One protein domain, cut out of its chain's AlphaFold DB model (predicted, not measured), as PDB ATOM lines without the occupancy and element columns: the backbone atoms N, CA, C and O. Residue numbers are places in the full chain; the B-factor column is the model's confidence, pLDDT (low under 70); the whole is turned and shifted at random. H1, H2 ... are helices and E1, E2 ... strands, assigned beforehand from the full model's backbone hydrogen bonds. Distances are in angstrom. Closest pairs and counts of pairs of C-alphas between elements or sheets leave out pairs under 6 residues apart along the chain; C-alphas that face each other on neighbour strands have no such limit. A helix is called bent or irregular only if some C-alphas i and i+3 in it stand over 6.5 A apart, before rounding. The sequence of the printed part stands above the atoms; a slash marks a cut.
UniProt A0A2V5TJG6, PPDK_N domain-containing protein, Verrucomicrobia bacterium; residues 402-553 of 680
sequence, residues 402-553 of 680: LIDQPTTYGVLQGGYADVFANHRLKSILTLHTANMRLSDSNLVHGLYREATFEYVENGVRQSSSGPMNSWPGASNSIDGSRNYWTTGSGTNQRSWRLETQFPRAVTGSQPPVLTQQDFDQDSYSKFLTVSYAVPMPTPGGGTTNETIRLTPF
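Overview. This is residues 402 to 553 of the 680 residues of the protein "PPDK_N domain-containing protein" of Verrucomicrobia bacterium (UniProt A0A2V5TJG6). One antiparallel sheet of eight strands is folded back on itself like a flattened barrel left open along one side: the leaf E4 E3 E2 E1 E8 faces the smaller leaf E6 E5, and E7 is the hinge between them. The short helix H1 packs on E8, H3 packs by the first residue of E7 and the last residues of E8, and H2 lies off the sheet, while the long loop of residues 501 to 515 reaches out to Gly 508 at one far end. The printed part has 152 residues, with three named helices and eight named strands in the order E1 H1 E2 H2 E3 E4 E5 E6 H3 E7 E8; across the sheet the order is E4 E3 E2 E1 E8 E7 E6 E5. The class is mostly strand. The whole is compact, with a radius of gyration of the C-alphas of 15.8 A, yet elongated in outline, spanning 51 by 33 by 23 A.

Along the chain. E1 is residues 407 to 411, beginning at C-alpha 407 at (120.422, 181.046, 163.631), 13.4 A long. H1 is residues 419 to 424, 8.7 A, and E2 is residues 427 to 433, 18.6 A. H2 is residues 440 to 443, 5.2 A. E3, residues 448 to 457, is 23.4 A long and bends by 51 degrees at residue 451; E4, residues 460 to 467, is 22.9 A long. E5 is residues 482 to 487, 16.8 A, beginning at C-alpha 482 at (109.895, 185.768, 176.320), and E6 is residues 494 to 500, 19.5 A. H3 is residues 516 to 520, 7.4 A. E7, residues 526 to 536, is 22.9 A long and bends by 106 degrees at residue 533. E8, residues 543 to 552, is 26.6 A long and ends at C-alpha 552 at (119.651, 187.502, 161.307).

Arrangement. The folded sheet, one sheet bent back into two leaves that face each other, is curled like part of a barrel and twisted. E1 and E2 are antiparallel at 149 degrees, with N 409 and O 429 at 2.8 A. E2 and E3 follow at 174 degrees, with N 452 and O 430 at 2.8 A. E3 and E4 form a hairpin, with N 453 and O 464 at 2.8 A. On its other side E1 is the neighbour of E8, with N 410 and O 551 at 2.9 A. The pairing of E8 is staggered: residues 550 to 552 pair with E1, residues 543 to 550 with E7. E7 and E8 are a hairpin, with N 532 and O 544 at 2.8 A. E7 and E6 have N 497 and O 529 at 2.8 A. E5 and E6 are a hairpin, with N 498 and O 483 at 2.8 A. The edge strands E4 and E5 are apart. H1 is on the sheet; its closest C-alphas to E8 are those of Ala 421 and Glu 546, 5.9 A apart. H3 is on it too, over none of its strands, at a height over the sheet of 7.2 A. H2 is not on the sheet. In H1 every O i to N i+4 pair is within hydrogen-bond range; H3 has 0 of 1 but 2 of 2 O i to N i+3 pairs, and H2 is too short for an i+4 pair.

Size, cuts and confidence. The C-alphas farthest apart are those of Gly 508 and Gly 541, 51.5 A. The printed part has no cut. The links E4 to E5 and E6 to H3 are long; in the first, residues 475 to 476 pair antiparallel with residues 483 to 484 of E5. The mean pLDDT of the printed part is 92.3, and only residue 522 is under 70.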
ATOM      1  N   LEU A 402     107.832 173.829 164.884       94.06
ATOM      2  CA  LEU A 402     109.143 174.453 164.932       94.06
ATOM      3  C   LEU A 402     110.226 173.387 164.799       94.06
ATOM      4  O   LEU A 402     110.219 172.399 165.536       94.06
ATOM      5  N   ILE A 403     111.141 173.614 163.867       93.50
ATOM      6  CA  ILE A 403     112.319 172.789 163.623       93.50
ATOM      7  C   ILE A 403     113.555 173.647 163.854       93.50
ATOM      8  O   ILE A 403     113.633 174.781 163.372       93.50
ATOM      9  N   ASP A 404     114.508 173.105 164.607       93.12
ATOM     10  CA  ASP A 404     115.769 173.770 164.879       93.12
ATOM     11  C   ASP A 404     116.566 173.946 163.595       93.12
ATOM     12  O   ASP A 404     116.942 172.996 162.908       93.12
ATOM     13  N   GLN A 405     116.833 175.209 163.306       90.75
ATOM     14  CA  GLN A 405     117.833 175.644 162.359       90.75
ATOM     15  C   GLN A 405     118.635 176.713 163.103       90.75
ATOM     16  O   GLN A 405     118.112 177.816 163.325       90.75
ATOM     17  N   PRO A 406     119.864 176.392 163.548       92.31
ATOM     18  CA  PRO A 406     120.666 177.306 164.342       92.31
ATOM     19  C   PRO A 406     120.823 178.631 163.609       92.31
ATOM     20  O   PRO A 406     121.265 178.666 162.460       92.31
ATOM     21  N   THR A 407     120.425 179.721 164.257       93.69
ATOM     22  CA  THR A 407     120.422 181.046 163.631       93.69
ATOM     23  C   THR A 407     121.179 182.027 164.508       93.69
ATOM     24  O   THR A 407     120.927 182.136 165.709       93.69
ATOM     25  N   THR A 408     122.131 182.732 163.901       95.81
ATOM     26  CA  THR A 408     122.914 183.778 164.562       95.81
ATOM     27  C   THR A 408     122.275 185.128 164.306       95.81
ATOM     28  O   THR A 408     122.029 185.493 163.159       95.81
ATOM     29  N   TYR A 409     122.052 185.878 165.377       95.75
ATOM     30  CA  TYR A 409     121.453 187.202 165.380       95.75
ATOM     31  C   TYR A 409     122.475 188.270 165.748       95.75
ATOM     32  O   TYR A 409     123.365 188.047 166.571       95.75
ATOM     33  N   GLY A 410     122.307 189.448 165.155       95.19
ATOM     34  CA  GLY A 410     122.966 190.681 165.563       95.19
ATOM     35  C   GLY A 410     121.950 191.805 165.754       95.19
ATOM     36  O   GLY A 410     120.766 191.665 165.443       95.19
ATOM     37  N   VAL A 411     122.421 192.943 166.256       95.06
ATOM     38  CA  VAL A 411     121.592 194.151 166.383       95.06
ATOM     39  C   VAL A 411     121.304 194.749 165.006       95.06
ATOM     40  O   VAL A 411     122.241 195.023 164.246       95.06
ATOM     41  N   LEU A 412     120.022 194.992 164.712       92.88
ATOM     42  CA  LEU A 412     119.600 195.797 163.567       92.88
ATOM     43  C   LEU A 412     120.090 197.236 163.767       92.88
ATOM     44  O   LEU A 412     119.753 197.878 164.754       92.88
ATOM     45  N   GLN A 413     120.886 197.736 162.827       92.81
ATOM     46  CA  GLN A 413     121.463 199.081 162.861       92.81
ATOM     47  C   GLN A 413     120.944 199.879 161.666       92.81
ATOM     48  O   GLN A 413     120.975 199.372 160.547       92.81
ATOM     49  N   GLY A 414     120.488 201.115 161.882       83.81
ATOM     50  CA  GLY A 414     119.793 201.908 160.861       83.81
ATOM     51  C   GLY A 414     118.273 201.718 160.894       83.81
ATOM     52  O   GLY A 414     117.638 201.647 159.846       83.81
ATOM     53  N   GLY A 415     117.692 201.586 162.091       75.69
ATOM     54  CA  GLY A 415     116.252 201.419 162.288       75.69
ATOM     55  C   GLY A 415     115.866 200.887 163.676       75.69
ATOM     56  O   GLY A 415     116.571 200.073 164.261       75.69
ATOM     57  N   TYR A 416     114.690 201.307 164.162       87.25
ATOM     58  CA  TYR A 416     114.049 200.978 165.453       87.25
ATOM     59  C   TYR A 416     114.585 201.693 166.710       87.25
ATOM     60  O   TYR A 416     113.802 202.389 167.356       87.25
ATOM     61  N   ALA A 417     115.859 201.527 167.076       90.38
ATOM     62  CA  ALA A 417     116.439 202.081 168.310       90.38
ATOM     63  C   ALA A 417     117.593 203.047 168.022       90.38
ATOM     64  O   ALA A 417     118.200 202.967 166.959       90.38
ATOM     65  N   ASP A 418     117.910 203.927 168.979       91.50
ATOM     66  CA  ASP A 418     119.006 204.886 168.825       91.50
ATOM     67  C   ASP A 418     120.396 204.224 168.855       91.50
ATOM     68  O   ASP A 418     120.591 203.115 169.369       91.50
ATOM     69  N   VAL A 419     121.398 204.937 168.329       94.19
ATOM     70  CA  VAL A 419     122.780 204.444 168.214       94.19
ATOM     71  C   VAL A 419     123.390 203.985 169.547       94.19
ATOM     72  O   VAL A 419     124.207 203.065 169.547       94.19
ATOM     73  N   PHE A 420     123.017 204.583 170.685       94.69
ATOM     74  CA  PHE A 420     123.581 204.222 171.987       94.69
ATOM     75  C   PHE A 420     122.980 202.927 172.519       94.69
ATOM     76  O   PHE A 420     123.732 202.085 173.013       94.69
ATOM     77  N   ALA A 421     121.666 202.745 172.373       95.44
ATOM     78  CA  ALA A 421     121.019 201.468 172.656       95.44
ATOM     79  C   ALA A 421     121.607 200.364 171.766       95.44
ATOM     80  O   ALA A 421     122.029 199.321 172.269       95.44
ATOM     81  N   ASN A 422     121.753 200.632 170.463       95.75
ATOM     82  CA  ASN A 422     122.367 199.692 169.524       95.75
ATOM     83  C   ASN A 422     123.806 199.326 169.917       95.75
ATOM     84  O   ASN A 422     124.199 198.169 169.785       95.75
ATOM     85  N   HIS A 423     124.587 200.287 170.422       95.62
ATOM     86  CA  HIS A 423     125.977 200.068 170.820       95.62
ATOM     87  C   HIS A 423     126.102 199.295 172.138       95.62
ATOM     88  O   HIS A 423     126.871 198.340 172.224       95.62
ATOM     89  N   ARG A 424     125.333 199.661 173.172       94.50
ATOM     90  CA  ARG A 424     125.393 198.994 174.485       94.50
ATOM     91  C   ARG A 424     124.855 197.568 174.458       94.50
ATOM     92  O   ARG A 424     125.387 196.712 175.163       94.50
ATOM     93  N   LEU A 425     123.813 197.320 173.662       95.94
ATOM     94  CA  LEU A 425     123.207 195.994 173.503       95.94
ATOM     95  C   LEU A 425     123.826 195.219 172.335       95.94
ATOM     96  O   LEU A 425     123.351 194.129 171.995       95.94
ATOM     97  N   LYS A 426     124.895 195.753 171.729       94.19
ATOM     98  CA  LYS A 426     125.602 195.097 170.639       94.19
ATOM     99  C   LYS A 426     126.038 193.707 171.072       94.19
ATOM    100  O   LYS A 426     126.765 193.537 172.052       94.19
ATOM    101  N   SER A 427     125.540 192.717 170.347       95.75
ATOM    102  CA  SER A 427     125.675 191.316 170.702       95.75
ATOM    103  C   SER A 427     125.641 190.427 169.469       95.75
ATOM    104  O   SER A 427     125.129 190.818 168.417       95.75
ATOM    105  N   ILE A 428     126.224 189.240 169.615       97.31
ATOM    106  CA  ILE A 428     126.096 188.128 168.678       97.31
ATOM    107  C   ILE A 428     125.398 187.017 169.452       97.31
ATOM    108  O   ILE A 428     125.912 186.551 170.468       97.31
ATOM    109  N   LEU A 429     124.201 186.648 169.012       96.81
ATOM    110  CA  LEU A 429     123.352 185.689 169.706       96.81
ATOM    111  C   LEU A 429     123.014 184.533 168.764       96.81
ATOM    112  O   LEU A 429     122.170 184.677 167.885       96.81
ATOM    113  N   THR A 430     123.673 183.392 168.937       97.56
ATOM    114  CA  THR A 430     123.338 182.154 168.221       97.56
ATOM    115  C   THR A 430     122.325 181.373 169.036       97.56
ATOM    116  O   THR A 430     122.595 181.044 170.188       97.56
ATOM    117  N   LEU A 431     121.161 181.098 168.455       96.88
ATOM    118  CA  LEU A 431     120.031 180.459 169.126       96.88
ATOM    119  C   LEU A 431     119.748 179.090 168.517       96.88
ATOM    120  O   LEU A 431     119.696 178.961 167.292       96.88
ATOM    121  N   HIS A 432     119.482 178.115 169.382       96.12
ATOM    122  CA  HIS A 432     118.939 176.806 169.036       96.12
ATOM    123  C   HIS A 432     117.539 176.670 169.625       96.12
ATOM    124  O   HIS A 432     117.333 176.864 170.831       96.12
ATOM    125  N   THR A 433     116.563 176.340 168.790       95.00
ATOM    126  CA  THR A 433     115.193 176.079 169.230       95.00
ATOM    127  C   THR A 433     114.981 174.618 169.583       95.00
ATOM    128  O   THR A 433     115.756 173.737 169.229       95.00
ATOM    129  N   ALA A 434     113.890 174.335 170.282       92.94
ATOM    130  CA  ALA A 434     113.369 172.981 170.348       92.94
ATOM    131  C   ALA A 434     112.804 172.544 168.989       92.94
ATOM    132  O   ALA A 434     112.193 173.350 168.288       92.94
ATOM    133  N   ASN A 435     112.902 171.249 168.690       93.69
ATOM    134  CA  ASN A 435     112.039 170.606 167.702       93.69
ATOM    135  C   ASN A 435     110.703 170.291 168.377       93.69
ATOM    136  O   ASN A 435     110.658 169.448 169.272       93.69
ATOM    137  N   MET A 436     109.629 170.998 168.024       93.50
ATOM    138  CA  MET A 436     108.336 170.808 168.687       93.50
ATOM    139  C   MET A 436     107.154 171.344 167.891       93.50
ATOM    140  O   MET A 436     107.252 172.310 167.140       93.50
ATOM    141  N   ARG A 437     105.977 170.789 168.167       93.94
ATOM    142  CA  ARG A 437     104.702 171.418 167.820       93.94
ATOM    143  C   ARG A 437     104.465 172.650 168.703       93.94
ATOM    144  O   ARG A 437     104.578 172.539 169.923       93.94
ATOM    145  N   LEU A 438     104.080 173.789 168.126       94.06
ATOM    146  CA  LEU A 438     103.848 175.079 168.805       94.06
ATOM    147  C   LEU A 438     102.518 175.136 169.582       94.06
ATOM    148  O   LEU A 438     101.772 176.112 169.524       94.06
ATOM    149  N   SER A 439     102.205 174.061 170.299       92.31
ATOM    150  CA  SER A 439     101.060 173.990 171.206       92.31
ATOM    151  C   SER A 439     101.375 174.662 172.541       92.31
ATOM    152  O   SER A 439     102.529 174.693 172.973       92.31
ATOM    153  N   ASP A 440     100.341 175.140 173.234       90.69
ATOM    154  CA  ASP A 440     100.498 175.799 174.535       90.69
ATOM    155  C   ASP A 440     101.225 174.910 175.556       90.69
ATOM    156  O   ASP A 440     102.078 175.401 176.290       90.69
ATOM    157  N   SER A 441     100.968 173.595 175.557       91.38
ATOM    158  CA  SER A 441     101.630 172.646 176.461       91.38
ATOM    159  C   SER A 441     103.129 172.498 176.207       91.38
ATOM    160  O   SER A 441     103.868 172.197 177.136       91.38
ATOM    161  N   ASN A 442     103.591 172.713 174.972       92.31
ATOM    162  CA  ASN A 442     105.012 172.617 174.631       92.31
ATOM    163  C   ASN A 442     105.751 173.943 174.874       92.31
ATOM    164  O   ASN A 442     106.932 173.941 175.226       92.31
ATOM    165  N   LEU A 443     105.054 175.076 174.720       92.75
ATOM    166  CA  LEU A 443     105.628 176.421 174.835       92.75
ATOM    167  C   LEU A 443     105.983 176.833 176.268       92.75
ATOM    168  O   LEU A 443     106.831 177.708 176.442       92.75
ATOM    169  N   VAL A 444     105.419 176.179 177.287       90.25
ATOM    170  CA  VAL A 444     105.712 176.478 178.704       90.25
ATOM    171  C   VAL A 444     107.200 176.368 179.058       90.25
ATOM    172  O   VAL A 444     107.657 176.993 180.012       90.25
ATOM    173  N   HIS A 445     107.969 175.600 178.281       85.69
ATOM    174  CA  HIS A 445     109.415 175.431 178.442       85.69
ATOM    175  C   HIS A 445     110.252 176.416 177.607       85.69
ATOM    176  O   HIS A 445     111.468 176.257 177.528       85.69
ATOM    177  N   GLY A 446     109.628 177.411 176.969       90.69
ATOM    178  CA  GLY A 446     110.292 178.348 176.064       90.69
ATOM    179  C   GLY A 446     110.613 177.747 174.691       90.69
ATOM    180  O   GLY A 446     110.627 176.526 174.507       90.69
ATOM    181  N   LEU A 447     110.875 178.623 173.714       93.62
ATOM    182  CA  LEU A 447     111.272 178.233 172.354       93.62
ATOM    183  C   LEU A 447     112.699 177.691 172.287       93.62
ATOM    184  O   LEU A 447     112.970 176.748 171.546       93.62
ATOM    185  N   TYR A 448     113.605 178.321 173.032       94.94
ATOM    186  CA  TYR A 448     115.040 178.103 172.918       94.94
ATOM    187  C   TYR A 448     115.512 177.045 173.911       94.94
ATOM    188  O   TYR A 448     115.001 176.936 175.028       94.94
ATOM    189  N   ARG A 449     116.473 176.228 173.485       93.31
ATOM    190  CA  ARG A 449     117.087 175.181 174.310       93.31
ATOM    191  C   ARG A 449     118.507 175.569 174.666       93.31
ATOM    192  O   ARG A 449     118.836 175.656 175.847       93.31
ATOM    193  N   GLU A 450     119.298 175.891 173.655       96.19
ATOM    194  CA  GLU A 450     120.686 176.311 173.799       96.19
ATOM    195  C   GLU A 450     120.904 177.656 173.119       96.19
ATOM    196  O   GLU A 450     120.224 178.009 172.153       96.19
ATOM    197  N   ALA A 451     121.863 178.414 173.631       97.56
ATOM    198  CA  ALA A 451     122.293 179.638 172.991       97.56
ATOM    199  C   ALA A 451     123.773 179.892 173.244       97.56
ATOM    200  O   ALA A 451     124.337 179.425 174.231       97.56
ATOM    201  N   THR A 452     124.384 180.686 172.370       98.31
ATOM    202  CA  THR A 452     125.644 181.375 172.637       98.31
ATOM    203  C   THR A 452     125.386 182.871 172.545       98.31
ATOM    204  O   THR A 452     125.021 183.367 171.482       98.31
ATOM    205  N   PHE A 453     125.537 183.576 173.662       97.69
ATOM    206  CA  PHE A 453     125.338 185.014 173.785       97.69
ATOM    207  C   PHE A 453     126.671 185.704 174.035       97.69
ATOM    208  O   PHE A 453     127.252 185.598 175.115       97.69
ATOM    209  N   GLU A 454     127.135 186.436 173.033       97.56
ATOM    210  CA  GLU A 454     128.338 187.247 173.105       97.56
ATOM    211  C   GLU A 454     127.967 188.722 173.168       97.56
ATOM    212  O   GLU A 454     127.214 189.215 172.329       97.56
ATOM    213  N   TYR A 455     128.495 189.439 174.154       95.44
ATOM    214  CA  TYR A 455     128.105 190.820 174.436       95.44
ATOM    215  C   TYR A 455     129.268 191.609 175.034       95.44
ATOM    216  O   TYR A 455     130.288 191.039 175.420       95.44
ATOM    217  N   VAL A 456     129.129 192.932 175.116       92.06
ATOM    218  CA  VAL A 456     130.133 193.800 175.747       92.06
ATOM    219  C   VAL A 456     129.660 194.254 177.124       92.06
ATOM    220  O   VAL A 456     128.575 194.818 177.295       92.06
ATOM    221  N   GLU A 457     130.521 194.068 178.117       87.50
ATOM    222  CA  GLU A 457     130.335 194.564 179.475       87.50
ATOM    223  C   GLU A 457     131.627 195.224 179.953       87.50
ATOM    224  O   GLU A 457     132.701 194.631 179.896       87.50
ATOM    225  N   ASN A 458     131.532 196.487 180.381       82.88
ATOM    226  CA  ASN A 458     132.663 197.283 180.869       82.88
ATOM    227  C   ASN A 458     133.873 197.326 179.913       82.88
ATOM    228  O   ASN A 458     135.023 197.312 180.349       82.88
ATOM    229  N   GLY A 459     133.615 197.397 178.603       83.19
ATOM    230  CA  GLY A 459     134.660 197.461 177.576       83.19
ATOM    231  C   GLY A 459     135.347 196.120 177.291       83.19
ATOM    232  O   GLY A 459     136.386 196.104 176.638       83.19
ATOM    233  N   VAL A 460     134.794 195.004 177.776       87.19
ATOM    234  CA  VAL A 460     135.319 193.651 177.558       87.19
ATOM    235  C   VAL A 460     134.230 192.774 176.945       87.19
ATOM    236  O   VAL A 460     133.072 192.823 177.363       87.19
ATOM    237  N   ARG A 461     134.601 191.964 175.948       91.56
ATOM    238  CA  ARG A 461     133.710 190.951 175.372       91.56
ATOM    239  C   ARG A 461     133.520 189.815 176.374       91.56
ATOM    240  O   ARG A 461     134.492 189.227 176.840       91.56
ATOM    241  N   GLN A 462     132.268 189.519 176.672       94.56
ATOM    242  CA  GLN A 462     131.823 188.401 177.490       94.56
ATOM    243  C   GLN A 462     131.120 187.375 176.599       94.56
ATOM    244  O   GLN A 462     130.638 187.711 175.514       94.56
ATOM    245  N   SER A 463     131.050 186.129 177.060       94.88
ATOM    246  CA  SER A 463     130.316 185.063 176.383       94.88
ATOM    247  C   SER A 463     129.628 184.162 177.402       94.88
ATOM    248  O   SER A 463     130.191 183.840 178.447       94.88
ATOM    249  N   SER A 464     128.392 183.777 177.109       94.06
ATOM    250  CA  SER A 464     127.636 182.743 177.818       94.06
ATOM    251  C   SER A 464     127.165 181.723 176.793       94.06
ATOM    252  O   SER A 464     126.632 182.110 175.757       94.06
ATOM    253  N   SER A 465     127.374 180.434 177.045       97.00
ATOM    254  CA  SER A 465     127.016 179.371 176.103       97.00
ATOM    255  C   SER A 465     126.434 178.160 176.828       97.00
ATOM    256  O   SER A 465     126.732 177.942 178.005       97.00
ATOM    257  N   GLY A 466     125.593 177.394 176.137       96.75
ATOM    258  CA  GLY A 466     124.955 176.177 176.639       96.75
ATOM    259  C   GLY A 466     123.447 176.335 176.867       96.75
ATOM    260  O   GLY A 466     122.824 177.234 176.290       96.75
ATOM    261  N   PRO A 467     122.838 175.466 177.696       96.56
ATOM    262  CA  PRO A 467     121.400 175.479 177.936       96.56
ATOM    263  C   PRO A 467     120.934 176.801 178.550       96.56
ATOM    264  O   PRO A 467     121.394 177.177 179.631       96.56
ATOM    265  N   MET A 468     119.993 177.497 177.908       94.94
ATOM    266  CA  MET A 468     119.550 178.822 178.374       94.94
ATOM    267  C   MET A 468     118.910 178.774 179.764       94.94
ATOM    268  O   MET A 468     119.059 179.707 180.547       94.94
ATOM    269  N   ASN A 469     118.245 177.668 180.107       93.75
ATOM    270  CA  ASN A 469     117.643 177.460 181.427       93.75
ATOM    271  C   ASN A 469     118.672 177.325 182.568       93.75
ATOM    272  O   ASN A 469     118.289 177.372 183.733       93.75
ATOM    273  N   SER A 470     119.958 177.151 182.247       95.31
ATOM    274  CA  SER A 470     121.049 177.086 183.225       95.31
ATOM    275  C   SER A 470     121.683 178.449 183.516       95.31
ATOM    276  O   SER A 470     122.501 178.566 184.430       95.31
ATOM    277  N   TRP A 471     121.329 179.488 182.752       96.31
ATOM    278  CA  TRP A 471     121.910 180.815 182.921       96.31
ATOM    279  C   TRP A 471     121.422 181.494 184.215       96.31
ATOM    280  O   TRP A 471     120.322 181.211 184.701       96.31
ATOM    281  N   PRO A 472     122.206 182.420 184.798       96.81
ATOM    282  CA  PRO A 472     121.796 183.134 186.004       96.81
ATOM    283  C   PRO A 472     120.468 183.871 185.808       96.81
ATOM    284  O   PRO A 472     120.318 184.655 184.873       96.81
ATOM    285  N   GLY A 473     119.503 183.657 186.703       96.00
ATOM    286  CA  GLY A 473     118.182 184.293 186.612       96.00
ATOM    287  C   GLY A 473     117.340 183.832 185.415       96.00
ATOM    288  O   GLY A 473     116.410 184.543 185.032       96.00
ATOM    289  N   ALA A 474     117.670 182.681 184.816       96.88
ATOM    290  CA  ALA A 474     116.957 182.155 183.664       96.88
ATOM    291  C   ALA A 474     115.483 181.864 183.968       96.88
ATOM    292  O   ALA A 474     115.149 181.202 184.950       96.88
ATOM    293  N   SER A 475     114.595 182.344 183.104       96.56
ATOM    294  CA  SER A 475     113.177 181.972 183.100       96.56
ATOM    295  C   SER A 475     112.550 182.272 181.741       96.56
ATOM    296  O   SER A 475     113.152 182.935 180.897       96.56
ATOM    297  N   ASN A 476     111.324 181.808 181.517       95.56
ATOM    298  CA  ASN A 476     110.584 182.035 180.281       95.56
ATOM    299  C   ASN A 476     109.106 182.282 180.585       95.56
ATOM    300  O   ASN A 476     108.576 181.819 181.596       95.56
ATOM    301  N   SER A 477     108.437 183.041 179.720       95.56
ATOM    302  CA  SER A 477     106.992 183.222 179.805       95.56
ATOM    303  C   SER A 477     106.262 181.923 179.452       95.56
ATOM    304  O   SER A 477     106.744 181.116 178.659       95.56
ATOM    305  N   ILE A 478     105.069 181.733 180.025       92.00
ATOM    306  CA  ILE A 478     104.213 180.550 179.792       92.00
ATOM    307  C   ILE A 478     103.915 180.361 178.299       92.00
ATOM    308  O   ILE A 478     103.787 179.250 177.803       92.00
ATOM    309  N   ASP A 479     103.809 181.475 177.590       92.06
ATOM    310  CA  ASP A 479     103.467 181.549 176.181       92.06
ATOM    311  C   ASP A 479     104.690 181.331 175.255       92.06
ATOM    312  O   ASP A 479     104.565 181.422 174.035       92.06
ATOM    313  N   GLY A 480     105.868 181.075 175.842       92.44
ATOM    314  CA  GLY A 480     107.145 180.801 175.184       92.44
ATOM    315  C   GLY A 480     107.811 182.000 174.501       92.44
ATOM    316  O   GLY A 480     108.955 181.886 174.063       92.44
ATOM    317  N   SER A 481     107.128 183.147 174.413       94.69
ATOM    318  CA  SER A 481     107.570 184.299 173.618       94.69
ATOM    319  C   SER A 481     108.702 185.098 174.254       94.69
ATOM    320  O   SER A 481     109.430 185.792 173.543       94.69
ATOM    321  N   ARG A 482     108.891 185.004 175.575       96.81
ATOM    322  CA  ARG A 482     109.895 185.768 176.320       96.81
ATOM    323  C   ARG A 482     110.820 184.852 177.098       96.81
ATOM    324  O   ARG A 482     110.365 183.939 177.778       96.81
ATOM    325  N   ASN A 483     112.112 185.151 177.036       96.75
ATOM    326  CA  ASN A 483     113.174 184.463 177.763       96.75
ATOM    327  C   ASN A 483     113.966 185.512 178.541       96.75
ATOM    328  O   ASN A 483     114.279 186.571 177.998       96.75
ATOM    329  N   TYR A 484     114.279 185.228 179.795       97.62
ATOM    330  CA  TYR A 484     114.918 186.148 180.728       97.62
ATOM    331  C   TYR A 484     116.208 185.538 181.244       97.62
ATOM    332  O   TYR A 484     116.271 184.326 181.402       97.62
ATOM    333  N   TRP A 485     117.213 186.364 181.515       97.75
ATOM    334  CA  TRP A 485     118.429 185.983 182.239       97.75
ATOM    335  C   TRP A 485     119.106 187.236 182.801       97.75
ATOM    336  O   TRP A 485     118.685 188.364 182.546       97.75
ATOM    337  N   THR A 486     120.166 187.058 183.578       97.69
ATOM    338  CA  THR A 486     120.935 188.145 184.188       97.69
ATOM    339  C   THR A 486     122.425 187.981 183.923       97.69
ATOM    340  O   THR A 486     122.926 186.864 183.803       97.69
ATOM    341  N   THR A 487     123.134 189.103 183.834       95.69
ATOM    342  CA  THR A 487     124.603 189.152 183.799       95.69
ATOM    343  C   THR A 487     125.114 190.184 184.799       95.69
ATOM    344  O   THR A 487     124.363 191.059 185.241       95.69
ATOM    345  N   GLY A 488     126.392 190.089 185.167       92.62
ATOM    346  CA  GLY A 488     126.998 190.978 186.156       92.62
ATOM    347  C   GLY A 488     126.441 190.781 187.572       92.62
ATOM    348  O   GLY A 488     125.735 189.822 187.875       92.62
ATOM    349  N   SER A 489     126.794 191.694 188.475       92.31
ATOM    350  CA  SER A 489     126.303 191.716 189.859       92.31
ATOM    351  C   SER A 489     126.353 193.132 190.438       92.31
ATOM    352  O   SER A 489     127.049 194.006 189.909       92.31
ATOM    353  N   GLY A 490     125.606 193.376 191.519       92.94
ATOM    354  CA  GLY A 490     125.568 194.674 192.197       92.94
ATOM    355  C   GLY A 490     125.170 195.811 191.252       92.94
ATOM    356  O   GLY A 490     124.224 195.688 190.479       92.94
ATOM    357  N   THR A 491     125.924 196.910 191.266       91.75
ATOM    358  CA  THR A 491     125.686 198.070 190.386       91.75
ATOM    359  C   THR A 491     125.915 197.781 188.901       91.75
ATOM    360  O   THR A 491     125.456 198.548 188.062       91.75
ATOM    361  N   ASN A 492     126.605 196.685 188.569       89.88
ATOM    362  CA  ASN A 492     126.865 196.258 187.194       89.88
ATOM    363  C   ASN A 492     125.851 195.219 186.697       89.88
ATOM    364  O   ASN A 492     125.990 194.735 185.577       89.88
ATOM    365  N   GLN A 493     124.862 194.841 187.514       94.62
ATOM    366  CA  GLN A 493     123.873 193.847 187.120       94.62
ATOM    367  C   GLN A 493     123.023 194.349 185.943       94.62
ATOM    368  O   GLN A 493     122.539 195.487 185.931       94.62
ATOM    369  N   ARG A 494     122.809 193.455 184.979       96.06
ATOM    370  CA  ARG A 494     121.921 193.628 183.831       96.06
ATOM    371  C   ARG A 494     120.874 192.526 183.840       96.06
ATOM    372  O   ARG A 494     121.216 191.354 183.988       96.06
ATOM    373  N   SER A 495     119.610 192.901 183.683       98.00
ATOM    374  CA  SER A 495     118.510 191.952 183.484       98.00
ATOM    375  C   SER A 495     118.103 191.979 182.023       98.00
ATOM    376  O   SER A 495     117.703 193.024 181.519       98.00
ATOM    377  N   TRP A 496     118.231 190.849 181.345       98.06
ATOM    378  CA  TRP A 496     117.983 190.704 179.920       98.06
ATOM    379  C   TRP A 496     116.627 190.053 179.672       98.06
ATOM    380  O   TRP A 496     116.193 189.178 180.424       98.06
ATOM    381  N   ARG A 497     115.976 190.464 178.585       98.19
ATOM    382  CA  ARG A 497     114.759 189.846 178.063       98.19
ATOM    383  C   ARG A 497     114.849 189.740 176.545       98.19
ATOM    384  O   ARG A 497     114.865 190.763 175.864       98.19
ATOM    385  N   LEU A 498     114.833 188.517 176.030       97.88
ATOM    386  CA  LEU A 498     114.629 188.215 174.615       97.88
ATOM    387  C   LEU A 498     113.140 187.973 174.370       97.88
ATOM    388  O   LEU A 498     112.582 187.016 174.902       97.88
ATOM    389  N   GLU A 499     112.512 188.813 173.555       97.44
ATOM    390  CA  GLU A 499     111.137 188.645 173.085       97.44
ATOM    391  C   GLU A 499     111.143 188.209 171.617       97.44
ATOM    392  O   GLU A 499     111.838 188.795 170.792       97.44
ATOM    393  N   THR A 500     110.399 187.156 171.289       96.25
ATOM    394  CA  THR A 500     110.262 186.603 169.937       96.25
ATOM    395  C   THR A 500     108.792 186.556 169.561       96.25
ATOM    396  O   THR A 500     108.002 185.898 170.237       96.25
ATOM    397  N   GLN A 501     108.430 187.229 168.473       95.00
ATOM    398  CA  GLN A 501     107.109 187.106 167.862       95.00
ATOM    399  C   GLN A 501     107.128 185.969 166.836       95.00
ATOM    400  O   GLN A 501     108.094 185.835 166.091       95.00
ATOM    401  N   PHE A 502     106.083 185.140 166.812       92.19
ATOM    402  CA  PHE A 502     105.989 183.988 165.912       92.19
ATOM    403  C   PHE A 502     104.529 183.548 165.702       92.19
ATOM    404  O   PHE A 502     103.697 183.754 166.594       92.19
ATOM    405  N   PRO A 503     104.199 182.910 164.561       90.19
ATOM    406  CA  PRO A 503     102.895 182.287 164.364       90.19
ATOM    407  C   PRO A 503     102.777 181.009 165.198       90.19
ATOM    408  O   PRO A 503     103.674 180.172 165.192       90.19
ATOM    409  N   ARG A 504     101.641 180.814 165.878       88.62
ATOM    410  CA  ARG A 504     101.333 179.539 166.563       88.62
ATOM    411  C   ARG A 504     100.660 178.526 165.658       88.62
ATOM    412  O   ARG A 504     100.887 177.325 165.770       88.62
ATOM    413  N   ALA A 505      99.799 179.027 164.789       89.12
ATOM    414  CA  ALA A 505      99.088 178.250 163.803       89.12
ATOM    415  C   ALA A 505      99.338 178.865 162.436       89.12
ATOM    416  O   ALA A 505      99.553 180.072 162.312       89.12
ATOM    417  N   VAL A 506      99.298 178.010 161.432       86.75
ATOM    418  CA  VAL A 506      99.375 178.387 160.032       86.75
ATOM    419  C   VAL A 506      98.102 177.936 159.338       86.75
ATOM    420  O   VAL A 506      97.419 177.026 159.813       86.75
ATOM    421  N   THR A 507      97.756 178.580 158.238       83.06
ATOM    422  CA  THR A 507      96.590 178.216 157.423       83.06
ATOM    423  C   THR A 507      97.020 177.355 156.241       83.06
ATOM    424  O   THR A 507      98.213 177.169 156.006       83.06
ATOM    425  N   GLY A 508      96.068 176.852 155.450       71.25
ATOM    426  CA  GLY A 508      96.393 176.051 154.262       71.25
ATOM    427  C   GLY A 508      97.262 176.768 153.211       71.25
ATOM    428  O   GLY A 508      97.832 176.102 152.352       71.25
ATOM    429  N   SER A 509      97.382 178.099 153.273       74.12
ATOM    430  CA  SER A 509      98.245 178.900 152.391       74.12
ATOM    431  C   SER A 509      99.669 179.099 152.928       74.12
ATOM    432  O   SER A 509     100.498 179.706 152.253       74.12
ATOM    433  N   GLN A 510      99.970 178.591 154.122       81.50
ATOM    434  CA  GLN A 510     101.236 178.789 154.822       81.50
ATOM    435  C   GLN A 510     101.903 177.441 155.148       81.50
ATOM    436  O   GLN A 510     101.217 176.450 155.410       81.50
ATOM    437  N   PRO A 511     103.247 177.367 155.154       85.50
ATOM    438  CA  PRO A 511     103.946 176.127 155.467       85.50
ATOM    439  C   PRO A 511     103.731 175.737 156.943       85.50
ATOM    440  O   PRO A 511     103.951 176.561 157.828       85.50
ATOM    441  N   PRO A 512     103.360 174.477 157.251       88.38
ATOM    442  CA  PRO A 512     103.163 174.021 158.631       88.38
ATOM    443  C   PRO A 512     104.459 173.778 159.395       88.38
ATOM    444  O   PRO A 512     104.417 173.567 160.604       88.38
ATOM    445  N   VAL A 513     105.597 173.810 158.705       91.44
ATOM    446  CA  VAL A 513     106.927 173.674 159.291       91.44
ATOM    447  C   VAL A 513     107.598 175.041 159.294       91.44
ATOM    448  O   VAL A 513     107.738 175.665 158.245       91.44
ATOM    449  N   LEU A 514     108.012 175.470 160.480       91.62
ATOM    450  CA  LEU A 514     108.592 176.768 160.774       91.62
ATOM    451  C   LEU A 514     110.013 176.598 161.307       91.62
ATOM    452  O   LEU A 514     110.347 175.621 161.976       91.62
ATOM    453  N   THR A 515     110.830 177.601 161.047       90.88
ATOM    454  CA  THR A 515     112.197 177.771 161.532       90.88
ATOM    455  C   THR A 515     112.329 179.172 162.121       90.88
ATOM    456  O   THR A 515     111.455 180.022 161.952       90.88
ATOM    457  N   GLN A 516     113.445 179.453 162.789       89.88
ATOM    458  CA  GLN A 516     113.692 180.785 163.343       89.88
ATOM    459  C   GLN A 516     113.681 181.900 162.290       89.88
ATOM    460  O   GLN A 516     113.241 183.000 162.609       89.88
ATOM    461  N   GLN A 517     114.089 181.610 161.051       82.69
ATOM    462  CA  GLN A 517     114.077 182.580 159.951       82.69
ATOM    463  C   GLN A 517     112.661 183.056 159.590       82.69
ATOM    464  O   GLN A 517     112.484 184.188 159.145       82.69
ATOM    465  N   ASP A 518     111.636 182.227 159.814       85.69
ATOM    466  CA  ASP A 518     110.240 182.603 159.555       85.69
ATOM    467  C   ASP A 518     109.732 183.652 160.566       85.69
ATOM    468  O   ASP A 518     108.709 184.300 160.343       85.69
ATOM    469  N   PHE A 519     110.451 183.854 161.678       88.06
ATOM    470  CA  PHE A 519     110.117 184.828 162.724       88.06
ATOM    471  C   PHE A 519     110.707 186.221 162.455       88.06
ATOM    472  O   PHE A 519     110.504 187.135 163.253       88.06
ATOM    473  N   ASP A 520     111.423 186.391 161.341       75.81
ATOM    474  CA  ASP A 520     112.120 187.632 160.981       75.81
ATOM    475  C   ASP A 520     111.575 188.267 159.681       75.81
ATOM    476  O   ASP A 520     112.239 189.096 159.060       75.81
ATOM    477  N   GLN A 521     110.356 187.892 159.274       70.31
ATOM    478  CA  GLN A 521     109.629 188.459 158.125       70.31
ATOM    479  C   GLN A 521     108.824 189.721 158.504       70.31
ATOM    480  O   GLN A 521     108.731 190.076 159.675       70.31
ATOM    481  N   ASP A 522     108.175 190.381 157.535       67.06
ATOM    482  CA  ASP A 522     107.452 191.660 157.720       67.06
ATOM    483  C   ASP A 522     106.427 191.680 158.874       67.06
ATOM    484  O   ASP A 522     106.108 192.743 159.406       67.06
ATOM    485  N   SER A 523     105.909 190.515 159.279       79.25
ATOM    486  CA  SER A 523     104.901 190.380 160.342       79.25
ATOM    487  C   SER A 523     105.460 190.030 161.726       79.25
ATOM    488  O   SER A 523     104.709 190.064 162.700       79.25
ATOM    489  N   TYR A 524     106.747 189.683 161.834       87.88
ATOM    490  CA  TYR A 524     107.347 189.177 163.069       87.88
ATOM    491  C   TYR A 524     108.686 189.856 163.367       87.88
ATOM    492  O   TYR A 524     109.375 190.396 162.502       87.88
ATOM    493  N   SER A 525     109.029 189.938 164.646       91.38
ATOM    494  CA  SER A 525     110.247 190.594 165.104       91.38
ATOM    495  C   SER A 525     110.774 189.963 166.380       91.38
ATOM    496  O   SER A 525     110.020 189.449 167.213       91.38
ATOM    497  N   LYS A 526     112.090 190.076 166.555       94.94
ATOM    498  CA  LYS A 526     112.787 189.738 167.791       94.94
ATOM    499  C   LYS A 526     113.340 190.991 168.438       94.94
ATOM    500  O   LYS A 526     113.970 191.816 167.777       94.94
ATOM    501  N   PHE A 527     113.136 191.110 169.741       96.62
ATOM    502  CA  PHE A 527     113.597 192.243 170.527       96.62
ATOM    503  C   PHE A 527     114.485 191.766 171.663       96.62
ATOM    504  O   PHE A 527     114.173 190.783 172.335       96.62
ATOM    505  N   LEU A 528     115.570 192.495 171.901       98.00
ATOM    506  CA  LEU A 528     116.401 192.320 173.081       98.00
ATOM    507  C   LEU A 528     116.256 193.562 173.951       98.00
ATOM    508  O   LEU A 528     116.572 194.671 173.527       98.00
ATOM    509  N   THR A 529     115.765 193.364 175.166       98.44
ATOM    510  CA  THR A 529     115.624 194.406 176.180       98.44
ATOM    511  C   THR A 529     116.630 194.164 177.293       98.44
ATOM    512  O   THR A 529     116.842 193.019 177.697       98.44
ATOM    513  N   VAL A 530     117.203 195.238 177.828       97.81
ATOM    514  CA  VAL A 530     118.016 195.192 179.044       97.81
ATOM    515  C   VAL A 530     117.549 196.238 180.049       97.81
ATOM    516  O   VAL A 530     117.226 197.368 179.680       97.81
ATOM    517  N   SER A 531     117.543 195.855 181.322       97.94
ATOM    518  CA  SER A 531     117.372 196.741 182.470       97.94
ATOM    519  C   SER A 531     118.676 196.809 183.261       97.94
ATOM    520  O   SER A 531     119.253 195.773 183.607       97.94
ATOM    521  N   TYR A 532     119.132 198.020 183.564       96.38
ATOM    522  CA  TYR A 532     120.371 198.284 184.291       96.38
ATOM    523  C   TYR A 532     120.099 198.592 185.765       96.38
ATOM    524  O   TYR A 532     119.160 199.320 186.086       96.38
ATOM    525  N   ALA A 533     120.965 198.109 186.659       95.38
ATOM    526  CA  ALA A 533     120.905 198.458 188.081       95.38
ATOM    527  C   ALA A 533     121.213 199.945 188.358       95.38
ATOM    528  O   ALA A 533     120.736 200.504 189.345       95.38
ATOM    529  N   VAL A 534     121.998 200.592 187.488       92.81
ATOM    530  CA  VAL A 534     122.372 202.014 187.562       92.81
ATOM    531  C   VAL A 534     122.169 202.661 186.185       92.81
ATOM    532  O   VAL A 534     122.441 201.999 185.180       92.81
ATOM    533  N   PRO A 535     121.709 203.928 186.099       94.00
ATOM    534  CA  PRO A 535     121.546 204.612 184.819       94.00
ATOM    535  C   PRO A 535     122.831 204.639 183.976       94.00
ATOM    536  O   PRO A 535     123.881 205.087 184.435       94.00
ATOM    537  N   MET A 536     122.730 204.206 182.720       92.69
ATOM    538  CA  MET A 536     123.793 204.281 181.718       92.69
ATOM    539  C   MET A 536     123.829 205.668 181.072       92.69
ATOM    540  O   MET A 536     122.762 206.178 180.732       92.69
ATOM    541  N   PRO A 537     125.006 206.276 180.835       91.44
ATOM    542  CA  PRO A 537     125.101 207.607 180.241       91.44
ATOM    543  C   PRO A 537     124.447 207.713 178.857       91.44
ATOM    544  O   PRO A 537     124.701 206.910 177.958       91.44
ATOM    545  N   THR A 538     123.663 208.769 178.662       89.25
ATOM    546  CA  THR A 538     123.155 209.210 177.356       89.25
ATOM    547  C   THR A 538     123.390 210.714 177.226       89.25
ATOM    548  O   THR A 538     123.521 211.390 178.254       89.25
ATOM    549  N   PRO A 539     123.397 211.279 176.006       83.50
ATOM    550  CA  PRO A 539     123.432 212.732 175.839       83.50
ATOM    551  C   PRO A 539     122.300 213.467 176.586       83.50
ATOM    552  O   PRO A 539     122.453 214.635 176.923       83.50
ATOM    553  N   GLY A 540     121.186 212.780 176.885       80.62
ATOM    554  CA  GLY A 540     119.997 213.320 177.555       80.62
ATOM    555  C   GLY A 540     119.881 213.074 179.068       80.62
ATOM    556  O   GLY A 540     118.809 213.311 179.611       80.62
ATOM    557  N   GLY A 541     120.927 212.601 179.763       81.12
ATOM    558  CA  GLY A 541     120.914 212.477 181.236       81.12
ATOM    559  C   GLY A 541     120.797 211.057 181.809       81.12
ATOM    560  O   GLY A 541     120.684 210.899 183.022       81.12
ATOM    561  N   GLY A 542     120.897 210.031 180.964       89.94
ATOM    562  CA  GLY A 542     121.023 208.624 181.349       89.94
ATOM    563  C   GLY A 542     119.777 207.763 181.100       89.94
ATOM    564  O   GLY A 542     118.682 208.281 180.906       89.94
ATOM    565  N   THR A 543     119.939 206.436 181.084       94.75
ATOM    566  CA  THR A 543     118.840 205.467 180.908       94.75
ATOM    567  C   THR A 543     119.012 204.225 181.780       94.75
ATOM    568  O   THR A 543     120.120 203.728 181.953       94.75
ATOM    569  N   THR A 544     117.917 203.692 182.318       95.94
ATOM    570  CA  THR A 544     117.904 202.414 183.052       95.94
ATOM    571  C   THR A 544     117.341 201.259 182.234       95.94
ATOM    572  O   THR A 544     117.428 200.121 182.682       95.94
ATOM    573  N   ASN A 545     116.773 201.519 181.054       96.50
ATOM    574  CA  ASN A 545     116.148 200.497 180.220       96.50
ATOM    575  C   ASN A 545     116.337 200.809 178.740       96.50
ATOM    576  O   ASN A 545     116.158 201.946 178.310       96.50
ATOM    577  N   GLU A 546     116.642 199.783 177.958       96.62
ATOM    578  CA  GLU A 546     116.829 199.906 176.515       96.62
ATOM    579  C   GLU A 546     116.269 198.683 175.808       96.62
ATOM    580  O   GLU A 546     116.252 197.587 176.365       96.62
ATOM    581  N   THR A 547     115.789 198.866 174.581       97.62
ATOM    582  CA  THR A 547     115.308 197.776 173.731       97.62
ATOM    583  C   THR A 547     115.810 197.990 172.318       97.62
ATOM    584  O   THR A 547     115.660 199.081 171.777       97.62
ATOM    585  N   ILE A 548     116.379 196.943 171.729       96.81
ATOM    586  CA  ILE A 548     116.812 196.914 170.332       96.81
ATOM    587  C   ILE A 548     116.058 195.824 169.578       96.81
ATOM    588  O   ILE A 548     115.512 194.896 170.184       96.81
ATOM    589  N   ARG A 549     116.043 195.925 168.249       95.00
ATOM    590  CA  ARG A 549     115.558 194.858 167.371       95.00
ATOM    591  C   ARG A 549     116.739 193.996 166.928       95.00
ATOM    592  O   ARG A 549     117.784 194.517 166.538       95.00
ATOM    593  N   LEU A 550     116.569 192.682 166.994       94.56
ATOM    594  CA  LEU A 550     117.511 191.720 166.437       94.56
ATOM    595  C   LEU A 550     117.146 191.419 164.983       94.56
ATOM    596  O   LEU A 550     115.977 191.436 164.605       94.56
ATOM    597  N   THR A 551     118.162 191.128 164.183       91.12
ATOM    598  CA  THR A 551     118.040 190.644 162.805       91.12
ATOM    599  C   THR A 551     118.977 189.453 162.625       91.12
ATOM    600  O   THR A 551     120.018 189.420 163.297       91.12
ATOM    601  N   PRO A 552     118.665 188.484 161.739       91.31
ATOM    602  CA  PRO A 552     119.651 187.502 161.307       91.31
ATOM    603  C   PRO A 552     120.956 188.210 160.944       91.31
ATOM    604  O   PRO A 552     120.927 189.278 160.323       91.31
ATOM    605  N   PHE A 553     122.081 187.669 161.410       90.50
ATOM    606  CA  PHE A 553     123.364 188.355 161.356       90.50
ATOM    607  C   PHE A 553     123.699 188.708 159.899       90.50
ATOM    608  O   PHE A 553     123.857 187.788 159.087       90.50
TER     609      PHE A 553